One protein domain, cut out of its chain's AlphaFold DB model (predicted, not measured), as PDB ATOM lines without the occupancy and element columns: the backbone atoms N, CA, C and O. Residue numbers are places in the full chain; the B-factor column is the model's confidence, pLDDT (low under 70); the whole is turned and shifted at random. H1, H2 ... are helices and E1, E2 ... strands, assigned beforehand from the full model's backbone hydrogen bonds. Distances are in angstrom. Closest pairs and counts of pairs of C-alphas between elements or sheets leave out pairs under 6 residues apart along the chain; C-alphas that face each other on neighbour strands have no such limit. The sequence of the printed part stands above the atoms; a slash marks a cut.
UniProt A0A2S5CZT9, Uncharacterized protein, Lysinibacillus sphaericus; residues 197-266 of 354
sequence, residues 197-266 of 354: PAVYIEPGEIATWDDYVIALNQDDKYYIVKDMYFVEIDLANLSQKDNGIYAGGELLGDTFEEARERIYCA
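Overview. This is residues 197 to 266 of the 354 residues of an uncharacterized protein of Lysinibacillus sphaericus (UniProt A0A2S5CZT9). A small three-stranded sheet, E3, E4 and E5, has the short helix H2 over E5 and the helix H1 just grazing it, while a separate hairpin of E1 and E2 lies at the far end of the domain from the loop of residues 202 to 205. The last residues fold back to the hairpin, where residues 264 to 265 pair antiparallel with residues 222 to 223 of E1. The printed part has 70 residues, with two named helices and five named strands in the order H1 E1 E2 E3 E4 E5 H2; the larger sheet runs E3, E4, E5, antiparallel. The class is mixed, helices and strands, with under half of the residues, 34 of 70, in named elements. The whole is compact and rounded, with a radius of gyration of the C-alphas of 11.2 A and spans of 31 by 28 by 19 A.

Along the chain. In the larger sheet, E3 is residues 238 to 241, 10.2 A long from C-alpha 238 at (120.454, 103.484, 31.095); E4 is residues 244 to 247, 10.4 A; and E5 is residues 250 to 253, 9.3 A. H2, residues 256 to 260, spans 6.1 A and ends with C-alpha 260 at (110.066, 106.324, 29.162). H1, residues 209 to 215, is 9.8 A long and begins with C-alpha 209 at (113.594, 105.416, 36.896). E1, residues 222 to 226, is 13.1 A long, and E2, residues 229 to 233, is 12.2 A long.

Arrangement. E3, E4 and E5 form a meander, each strand the antiparallel neighbour of the one before, with E4 the inner strand. In the hairpin of E3 and E4, N 239 and O 246 are 2.9 A apart, within hydrogen-bond range; in that of E4 and E5, N 247 and O 250 are 2.9 A apart. H2 is on this sheet, over E5, at a height over the sheet of 7.1 A; the closest C-alphas of E5 and H2, those of Gly 253 and Ala 259, are 4.4 A apart. H1 only grazes the sheet, with its residues 209 to 213; its closest C-alpha pair with E3 is Trp 209 and Gln 240, 7.1 A. H1 and H2 are close but not clearly touching, the C-alphas of Trp 209 and Phe 256 being 6.2 A apart. The hairpin of E1 and E2 is antiparallel at 141 degrees, with N 224 and O 231 2.9 A apart. In H1 and H2 every O i to N i+4 pair is within hydrogen-bond range.

Size, cuts and confidence. The C-alphas farthest apart, those of Glu 205 and Met 228, are 31.9 A apart. The printed part has no cut and no long link; the link from H1 to E1 is short, and the others between named elements are tight. Residues 197 to 208 hold no named element. Mean pLDDT of the printed part is 91.6, and residues 202 to 205 are under 70.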
ATOM      1  N   PRO A 197     107.444  98.540  25.924       93.31
ATOM      2  CA  PRO A 197     107.617  97.591  27.024       93.31
ATOM      3  C   PRO A 197     106.315  97.465  27.827       93.31
ATOM      4  O   PRO A 197     105.625  98.469  27.991       93.31
ATOM      5  N   ALA A 198     105.985  96.292  28.380       90.00
ATOM      6  CA  ALA A 198     104.723  96.104  29.120       90.00
ATOM      7  C   ALA A 198     104.546  97.119  30.268       90.00
ATOM      8  O   ALA A 198     103.487  97.727  30.427       90.00
ATOM      9  N   VAL A 199     105.638  97.387  30.986       88.56
ATOM     10  CA  VAL A 199     105.731  98.340  32.107       88.56
ATOM     11  C   VAL A 199     105.456  99.801  31.726       88.56
ATOM     12  O   VAL A 199     105.363 100.673  32.585       88.56
ATOM     13  N   TYR A 200     105.313 100.102  30.435       84.31
ATOM     14  CA  TYR A 200     104.906 101.418  29.952       84.31
ATOM     15  C   TYR A 200     103.482 101.799  30.402       84.31
ATOM     16  O   TYR A 200     103.232 102.972  30.687       84.31
ATOM     17  N   ILE A 201     102.558 100.831  30.486       76.88
ATOM     18  CA  ILE A 201     101.132 101.083  30.774       76.88
ATOM     19  C   ILE A 201     100.857 101.356  32.264       76.88
ATOM     20  O   ILE A 201      99.828 101.945  32.590       76.88
ATOM     21  N   GLU A 202     101.789 101.038  33.167       67.81
ATOM     22  CA  GLU A 202     101.577 101.084  34.626       67.81
ATOM     23  C   GLU A 202     102.426 102.159  35.357       67.81
ATOM     24  O   GLU A 202     103.117 101.855  36.330       67.81
ATOM     25  N   PRO A 203     102.386 103.454  34.963       54.91
ATOM     26  CA  PRO A 203     103.187 104.490  35.625       54.91
ATOM     27  C   PRO A 203     102.851 104.689  37.106       54.91
ATOM     28  O   PRO A 203     103.679 105.194  37.851       54.91
ATOM     29  N   GLY A 204     101.639 104.328  37.544       60.47
ATOM     30  CA  GLY A 204     101.222 104.497  38.938       60.47
ATOM     31  C   GLY A 204     101.932 103.559  39.920       60.47
ATOM     32  O   GLY A 204     102.036 103.895  41.097       60.47
ATOM     33  N   GLU A 205     102.428 102.413  39.444       69.38
ATOM     34  CA  GLU A 205     103.127 101.426  40.277       69.38
ATOM     35  C   GLU A 205     104.650 101.622  40.261       69.38
ATOM     36  O   GLU A 205     105.337 101.260  41.218       69.38
ATOM     37  N   ILE A 206     105.179 102.266  39.217       82.44
ATOM     38  CA  ILE A 206     106.609 102.524  39.039       82.44
ATOM     39  C   ILE A 206     106.931 103.966  39.439       82.44
ATOM     40  O   ILE A 206     106.709 104.911  38.687       82.44
ATOM     41  N   ALA A 207     107.487 104.132  40.640       82.56
ATOM     42  CA  ALA A 207     107.735 105.448  41.226       82.56
ATOM     43  C   ALA A 207     109.067 106.094  40.805       82.56
ATOM     44  O   ALA A 207     109.225 107.309  40.949       82.56
ATOM     45  N   THR A 208     110.046 105.309  40.339       90.00
ATOM     46  CA  THR A 208     111.390 105.806  40.001       90.00
ATOM     47  C   THR A 208     111.917 105.232  38.687       90.00
ATOM     48  O   THR A 208     111.472 104.184  38.219       90.00
ATOM     49  N   TRP A 209     112.907 105.909  38.093       92.31
ATOM     50  CA  TRP A 209     113.594 105.416  36.896       92.31
ATOM     51  C   TRP A 209     114.306 104.082  37.135       92.31
ATOM     52  O   TRP A 209     114.269 103.207  36.276       92.31
ATOM     53  N   ASP A 210     114.935 103.906  38.296       92.44
ATOM     54  CA  ASP A 210     115.638 102.661  38.612       92.44
ATOM     55  C   ASP A 210     114.649 101.490  38.719       92.44
ATOM     56  O   ASP A 210     114.912 100.419  38.170       92.44
ATOM     57  N   ASP A 211     113.480 101.712  39.334       92.31
ATOM     58  CA  ASP A 211     112.407 100.711  39.381       92.31
ATOM     59  C   ASP A 211     111.909 100.367  37.970       92.31
ATOM     60  O   ASP A 211     111.714  99.194  37.655       92.31
ATOM     61  N   TYR A 212     111.773 101.370  37.094       93.62
ATOM     62  CA  TYR A 212     111.408 101.160  35.692       93.62
ATOM     63  C   TYR A 212     112.412 100.258  34.973       93.62
ATOM     64  O   TYR A 212     112.015  99.271  34.361       93.62
ATOM     65  N   VAL A 213     113.712 100.557  35.073       94.06
ATOM     66  CA  VAL A 213     114.767  99.776  34.407       94.06
ATOM     67  C   VAL A 213     114.828  98.341  34.936       94.06
ATOM     68  O   VAL A 213     115.052  97.416  34.156       94.06
ATOM     69  N   ILE A 214     114.600  98.139  36.238       93.19
ATOM     70  CA  ILE A 214     114.524  96.804  36.853       93.19
ATOM     71  C   ILE A 214     113.314  96.022  36.333       93.19
ATOM     72  O   ILE A 214     113.419  94.812  36.129       93.19
ATOM     73  N   ALA A 215     112.182  96.694  36.122       92.38
ATOM     74  CA  ALA A 215     110.942  96.069  35.680       92.38
ATOM     75  C   ALA A 215     110.942  95.695  34.183       92.38
ATOM     76  O   ALA A 215     110.119  94.885  33.755       92.38
ATOM     77  N   LEU A 216     111.865  96.241  33.383       93.88
ATOM     78  CA  LEU A 216     112.053  95.839  31.987       93.88
ATOM     79  C   LEU A 216     112.464  94.360  31.879       93.88
ATOM     80  O   LEU A 216     113.262  93.847  32.671       93.88
ATOM     81  N   ASN A 217     111.951  93.682  30.852       93.31
ATOM     82  CA  ASN A 217     112.306  92.310  30.516       93.31
ATOM     83  C   ASN A 217     113.780  92.205  30.088       93.31
ATOM     84  O   ASN A 217     114.150  92.525  28.962       93.31
ATOM     85  N   GLN A 218     114.621  91.686  30.981       93.50
ATOM     86  CA  GLN A 218     116.070  91.592  30.775       93.50
ATOM     87  C   GLN A 218     116.486  90.659  29.622       93.50
ATOM     88  O   GLN A 218     117.636  90.718  29.185       93.50
ATOM     89  N   ASP A 219     115.576  89.813  29.128       94.44
ATOM     90  CA  ASP A 219     115.829  88.903  28.008       94.44
ATOM     91  C   ASP A 219     115.451  89.506  26.639       94.44
ATOM     92  O   ASP A 219     115.739  88.893  25.605       94.44
ATOM     93  N   ASP A 220     114.817  90.688  26.600       96.38
ATOM     94  CA  ASP A 220     114.458  91.364  25.348       96.38
ATOM     95  C   ASP A 220     115.523  92.377  24.890       96.38
ATOM     96  O   ASP A 220     116.479  92.721  25.589       96.38
ATOM     97  N   LYS A 221     115.364  92.859  23.658       97.19
ATOM     98  CA  LYS A 221     116.176  93.918  23.069       97.19
ATOM     99  C   LYS A 221     115.444  95.244  23.106       97.19
ATOM    100  O   LYS A 221     114.315  95.342  22.624       97.19
ATOM    101  N   TYR A 222     116.153  96.276  23.545       97.31
ATOM    102  CA  TYR A 222     115.622  97.626  23.651       97.31
ATOM    103  C   TYR A 222     116.222  98.554  22.612       97.31
ATOM    104  O   TYR A 222     117.362  98.394  22.179       97.31
ATOM    105  N   TYR A 223     115.431  99.534  22.202       98.06
ATOM    106  CA  TYR A 223     115.775 100.462  21.143       98.06
ATOM    107  C   TYR A 223     115.315 101.867  21.495       98.06
ATOM    108  O   TYR A 223     114.299 102.068  22.159       98.06
ATOM    109  N   ILE A 224     116.045 102.832  20.952       97.06
ATOM    110  CA  ILE A 224     115.597 104.213  20.818       97.06
ATOM    111  C   ILE A 224     115.451 104.546  19.339       97.06
ATOM    112  O   ILE A 224     116.086 103.933  18.471       97.06
ATOM    113  N   VAL A 225     114.643 105.556  19.047       95.69
ATOM    114  CA  VAL A 225     114.512 106.097  17.697       95.69
ATOM    115  C   VAL A 225     115.397 107.330  17.580       95.69
ATOM    116  O   VAL A 225     115.177 108.332  18.254       95.69
ATOM    117  N   LYS A 226     116.411 107.258  16.715       92.69
ATOM    118  CA  LYS A 226     117.291 108.386  16.398       92.69
ATOM    119  C   LYS A 226     117.133 108.766  14.935       92.69
ATOM    120  O   LYS A 226     117.459 107.980  14.043       92.69
ATOM    121  N   ASP A 227     116.631 109.972  14.698       89.62
ATOM    122  CA  ASP A 227     116.226 110.476  13.383       89.62
ATOM    123  C   ASP A 227     115.194 109.561  12.699       89.62
ATOM    124  O   ASP A 227     113.996 109.690  12.909       89.62
ATOM    125  N   MET A 228     115.665 108.619  11.881       91.31
ATOM    126  CA  MET A 228     114.856 107.596  11.212       91.31
ATOM    127  C   MET A 228     115.482 106.213  11.369       91.31
ATOM    128  O   MET A 228     115.463 105.407  10.441       91.31
ATOM    129  N   TYR A 229     116.135 105.942  12.489       92.75
ATOM    130  CA  TYR A 229     116.805 104.672  12.714       92.75
ATOM    131  C   TYR A 229     116.481 104.137  14.094       92.75
ATOM    132  O   TYR A 229     116.500 104.867  15.080       92.75
ATOM    133  N   PHE A 230     116.224 102.835  14.139       96.88
ATOM    134  CA  PHE A 230     116.139 102.095  15.386       96.88
ATOM    135  C   PHE A 230     117.560 101.765  15.820       96.88
ATOM    136  O   PHE A 230     118.296 101.089  15.094       96.88
ATOM    137  N   VAL A 231     117.949 102.299  16.969       96.62
ATOM    138  CA  VAL A 231     119.272 102.117  17.556       96.62
ATOM    139  C   VAL A 231     119.101 101.237  18.779       96.62
ATOM    140  O   VAL A 231     118.438 101.642  19.728       96.62
ATOM    141  N   GLU A 232     119.666 100.030  18.725       97.25
ATOM    142  CA  GLU A 232     119.673  99.104  19.859       97.25
ATOM    143  C   GLU A 232     120.447  99.742  21.021       97.25
ATOM    144  O   GLU A 232     121.527 100.311  20.823       97.25
ATOM    145  N   ILE A 233     119.876  99.667  22.218       96.75
ATOM    146  CA  ILE A 233     120.464 100.155  23.459       96.75
ATOM    147  C   ILE A 233     120.639  98.998  24.437       96.75
ATOM    148  O   ILE A 233     119.893  98.024  24.427       96.75
ATOM    149  N   ASP A 234     121.639  99.135  25.297       94.94
ATOM    150  CA  ASP A 234     121.879  98.220  26.406       94.94
ATOM    151  C   ASP A 234     121.269  98.823  27.674       94.94
ATOM    152  O   ASP A 234     121.555  99.981  28.004       94.94
ATOM    153  N   LEU A 235     120.448  98.044  28.381       93.88
ATOM    154  CA  LEU A 235     119.827  98.457  29.639       93.88
ATOM    155  C   LEU A 235     120.864  98.862  30.691       93.88
ATOM    156  O   LEU A 235     120.627  99.799  31.447       93.88
ATOM    157  N   ALA A 236     122.049  98.243  30.691       93.50
ATOM    158  CA  ALA A 236     123.135  98.598  31.606       93.50
ATOM    159  C   ALA A 236     123.686 100.019  31.377       93.50
ATOM    160  O   ALA A 236     124.375 100.567  32.238       93.50
ATOM    161  N   ASN A 237     123.395 100.618  30.219       94.06
ATOM    162  CA  ASN A 237     123.780 101.985  29.883       94.06
ATOM    163  C   ASN A 237     122.662 103.005  30.151       94.06
ATOM    164  O   ASN A 237     122.873 104.198  29.907       94.06
ATOM    165  N   LEU A 238     121.493 102.572  30.635       95.81
ATOM    166  CA  LEU A 238     120.454 103.484  31.095       95.81
ATOM    167  C   LEU A 238     120.886 104.134  32.409       95.81
ATOM    168  O   LEU A 238     121.326 103.463  33.339       95.81
ATOM    169  N   SER A 239     120.796 105.460  32.489       95.81
ATOM    170  CA  SER A 239     121.212 106.193  33.688       95.81
ATOM    171  C   SER A 239     120.412 107.470  33.891       95.81
ATOM    172  O   SER A 239     120.115 108.182  32.933       95.81
ATOM    173  N   GLN A 240     120.128 107.784  35.152       96.25
ATOM    174  CA  GLN A 240     119.579 109.068  35.571       96.25
ATOM    175  C   GLN A 240     120.693 109.943  36.159       96.25
ATOM    176  O   GLN A 240     121.503 109.490  36.970       96.25
ATOM    177  N   LYS A 241     120.756 111.202  35.724       94.00
ATOM    178  CA  LYS A 241     121.683 112.234  36.210       94.00
ATOM    179  C   LYS A 241     120.895 113.490  36.574       94.00
ATOM    180  O   LYS A 241     119.738 113.632  36.189       94.00
ATOM    181  N   ASP A 242     121.546 114.436  37.249       91.00
ATOM    182  CA  ASP A 242     120.930 115.701  37.685       91.00
ATOM    183  C   ASP A 242     120.272 116.501  36.547       91.00
ATOM    184  O   ASP A 242     119.391 117.321  36.791       91.00
ATOM    185  N   ASN A 243     120.723 116.298  35.307       91.56
ATOM    186  CA  ASN A 243     120.299 117.044  34.127       91.56
ATOM    187  C   ASN A 243     119.529 116.197  33.098       91.56
ATOM    188  O   ASN A 243     119.449 116.611  31.945       91.56
ATOM    189  N   GLY A 244     119.036 115.018  33.485       96.06
ATOM    190  CA  GLY A 244     118.181 114.190  32.639       96.06
ATOM    191  C   GLY A 244     118.509 112.701  32.683       96.06
ATOM    192  O   GLY A 244     119.385 112.235  33.420       96.06
ATOM    193  N   ILE A 245     117.786 111.950  31.863       97.25
ATOM    194  CA  ILE A 245     117.876 110.497  31.744       97.25
ATOM    195  C   ILE A 245     118.469 110.133  30.384       97.25
ATOM    196  O   ILE A 245     118.127 110.725  29.361       97.25
ATOM    197  N   TYR A 246     119.372 109.154  30.366       97.06
ATOM    198  CA  TYR A 246     120.220 108.848  29.218       97.06
ATOM    199  C   TYR A 246     120.253 107.359  28.884       97.06
ATOM    200  O   TYR A 246     120.284 106.530  29.790       97.06
ATOM    201  N   ALA A 247     120.389 107.045  27.593       95.62
ATOM    202  CA  ALA A 247     120.867 105.755  27.098       95.62
ATOM    203  C   ALA A 247     122.307 105.913  26.594       95.62
ATOM    204  O   ALA A 247     122.562 106.379  25.479       95.62
ATOM    205  N   GLY A 248     123.278 105.581  27.446       92.06
ATOM    206  CA  GLY A 248     124.692 105.844  27.193       92.06
ATOM    207  C   GLY A 248     124.974 107.344  27.063       92.06
ATOM    208  O   GLY A 248     125.012 108.069  28.058       92.06
ATOM    209  N   GLY A 249     125.216 107.806  25.834       91.19
ATOM    210  CA  GLY A 249     125.469 109.218  25.524       91.19
ATOM    211  C   GLY A 249     124.247 110.005  25.043       91.19
ATOM    212  O   GLY A 249     124.337 111.222  24.910       91.19
ATOM    213  N   GLU A 250     123.125 109.340  24.766       94.50
ATOM    214  CA  GLU A 250     121.938 109.963  24.173       94.50
ATOM    215  C   GLU A 250     120.947 110.379  25.264       94.50
ATOM    216  O   GLU A 250     120.609 109.571  26.130       94.50
ATOM    217  N   LEU A 251     120.487 111.633  25.231       95.69
ATOM    218  CA  LEU A 251     119.476 112.152  26.156       95.69
ATOM    219  C   LEU A 251     118.087 111.632  25.761       95.69
ATOM    220  O   LEU A 251     117.601 111.909  24.662       95.69
ATOM    221  N   LEU A 252     117.434 110.920  26.675       96.19
ATOM    222  CA  LEU A 252     116.071 110.420  26.503       96.19
ATOM    223  C   LEU A 252     115.023 111.439  26.955       96.19
ATOM    224  O   LEU A 252     113.972 111.526  26.340       96.19
ATOM    225  N   GLY A 253     115.312 112.245  27.970       95.75
ATOM    226  CA  GLY A 253     114.374 113.246  28.472       95.75
ATOM    227  C   GLY A 253     114.866 113.887  29.758       95.75
ATOM    228  O   GLY A 253     115.779 113.365  30.405       95.75
ATOM    229  N   ASP A 254     114.257 115.010  30.118       95.69
ATOM    230  CA  ASP A 254     114.546 115.710  31.372       95.69
ATOM    231  C   ASP A 254     113.740 115.106  32.537       95.69
ATOM    232  O   ASP A 254     114.128 115.228  33.701       95.69
ATOM    233  N   THR A 255     112.642 114.413  32.221       92.31
ATOM    234  CA  THR A 255     111.733 113.759  33.172       92.31
ATOM    235  C   THR A 255     111.660 112.248  32.957       92.31
ATOM    236  O   THR A 255     112.062 111.727  31.912       92.31
ATOM    237  N   PHE A 256     111.142 111.538  33.964       91.25
ATOM    238  CA  PHE A 256     110.892 110.098  33.885       91.25
ATOM    239  C   PHE A 256     109.951 109.765  32.724       91.25
ATOM    240  O   PHE A 256     110.240 108.880  31.919       91.25
ATOM    241  N   GLU A 257     108.867 110.527  32.615       90.12
ATOM    242  CA  GLU A 257     107.824 110.362  31.616       90.12
ATOM    243  C   GLU A 257     108.408 110.520  30.211       90.12
ATOM    244  O   GLU A 257     108.300 109.604  29.401       90.12
ATOM    245  N   GLU A 258     109.126 111.616  29.945       92.56
ATOM    246  CA  GLU A 258     109.756 111.858  28.641       92.56
ATOM    247  C   GLU A 258     110.738 110.753  28.243       92.56
ATOM    248  O   GLU A 258     110.765 110.335  27.085       92.56
ATOM    249  N   ALA A 259     111.553 110.275  29.186       93.81
ATOM    250  CA  ALA A 259     112.543 109.250  28.897       93.81
ATOM    251  C   ALA A 259     111.899 107.894  28.591       93.81
ATOM    252  O   ALA A 259     112.303 107.208  27.647       93.81
ATOM    253  N   ARG A 260     110.870 107.531  29.361       91.75
ATOM    254  CA  ARG A 260     110.066 106.324  29.162       91.75
ATOM    255  C   ARG A 260     109.389 106.321  27.790       91.75
ATOM    256  O   ARG A 260     109.399 105.295  27.114       91.75
ATOM    257  N   GLU A 261     108.878 107.470  27.339       91.69
ATOM    258  CA  GLU A 261     108.276 107.632  26.005       91.69
ATOM    259  C   GLU A 261     109.251 107.351  24.846       91.69
ATOM    260  O   GLU A 261     108.812 107.192  23.706       91.69
ATOM    261  N   ARG A 262     110.565 107.250  25.086       94.38
ATOM    262  CA  ARG A 262     111.571 107.011  24.031       94.38
ATOM    263  C   ARG A 262     112.163 105.607  24.014       94.38
ATOM    264  O   ARG A 262     112.974 105.322  23.131       94.38
ATOM    265  N   ILE A 263     111.778 104.744  24.952       95.50
ATOM    266  CA  ILE A 263     112.224 103.351  24.992       95.50
ATOM    267  C   ILE A 263     111.180 102.459  24.323       95.50
ATOM    268  O   ILE A 263     109.982 102.529  24.603       95.50
ATOM    269  N   TYR A 264     111.671 101.601  23.437       96.81
ATOM    270  CA  TYR A 264     110.895 100.603  22.716       96.81
ATOM    271  C   TYR A 264     111.573  99.238  22.830       96.81
ATOM    272  O   TYR A 264     112.781  99.165  23.066       96.81
ATOM    273  N   CYS A 265     110.825  98.162  22.614       96.94
ATOM    274  CA  CYS A 265     111.325  96.791  22.647       96.94
ATOM    275  C   CYS A 265     111.032  96.031  21.341       96.94
ATOM    276  O   CYS A 265     110.189  96.436  20.533       96.94
ATOM    277  N   ALA A 266     111.787  94.961  21.080       96.50
ATOM    278  CA  ALA A 266     111.631  94.156  19.864       96.50
ATOM    279  C   ALA A 266     110.451  93.184  19.929       96.50
ATOM    280  O   ALA A 266     109.933  92.800  18.878       96.50
TER     281      ALA A 266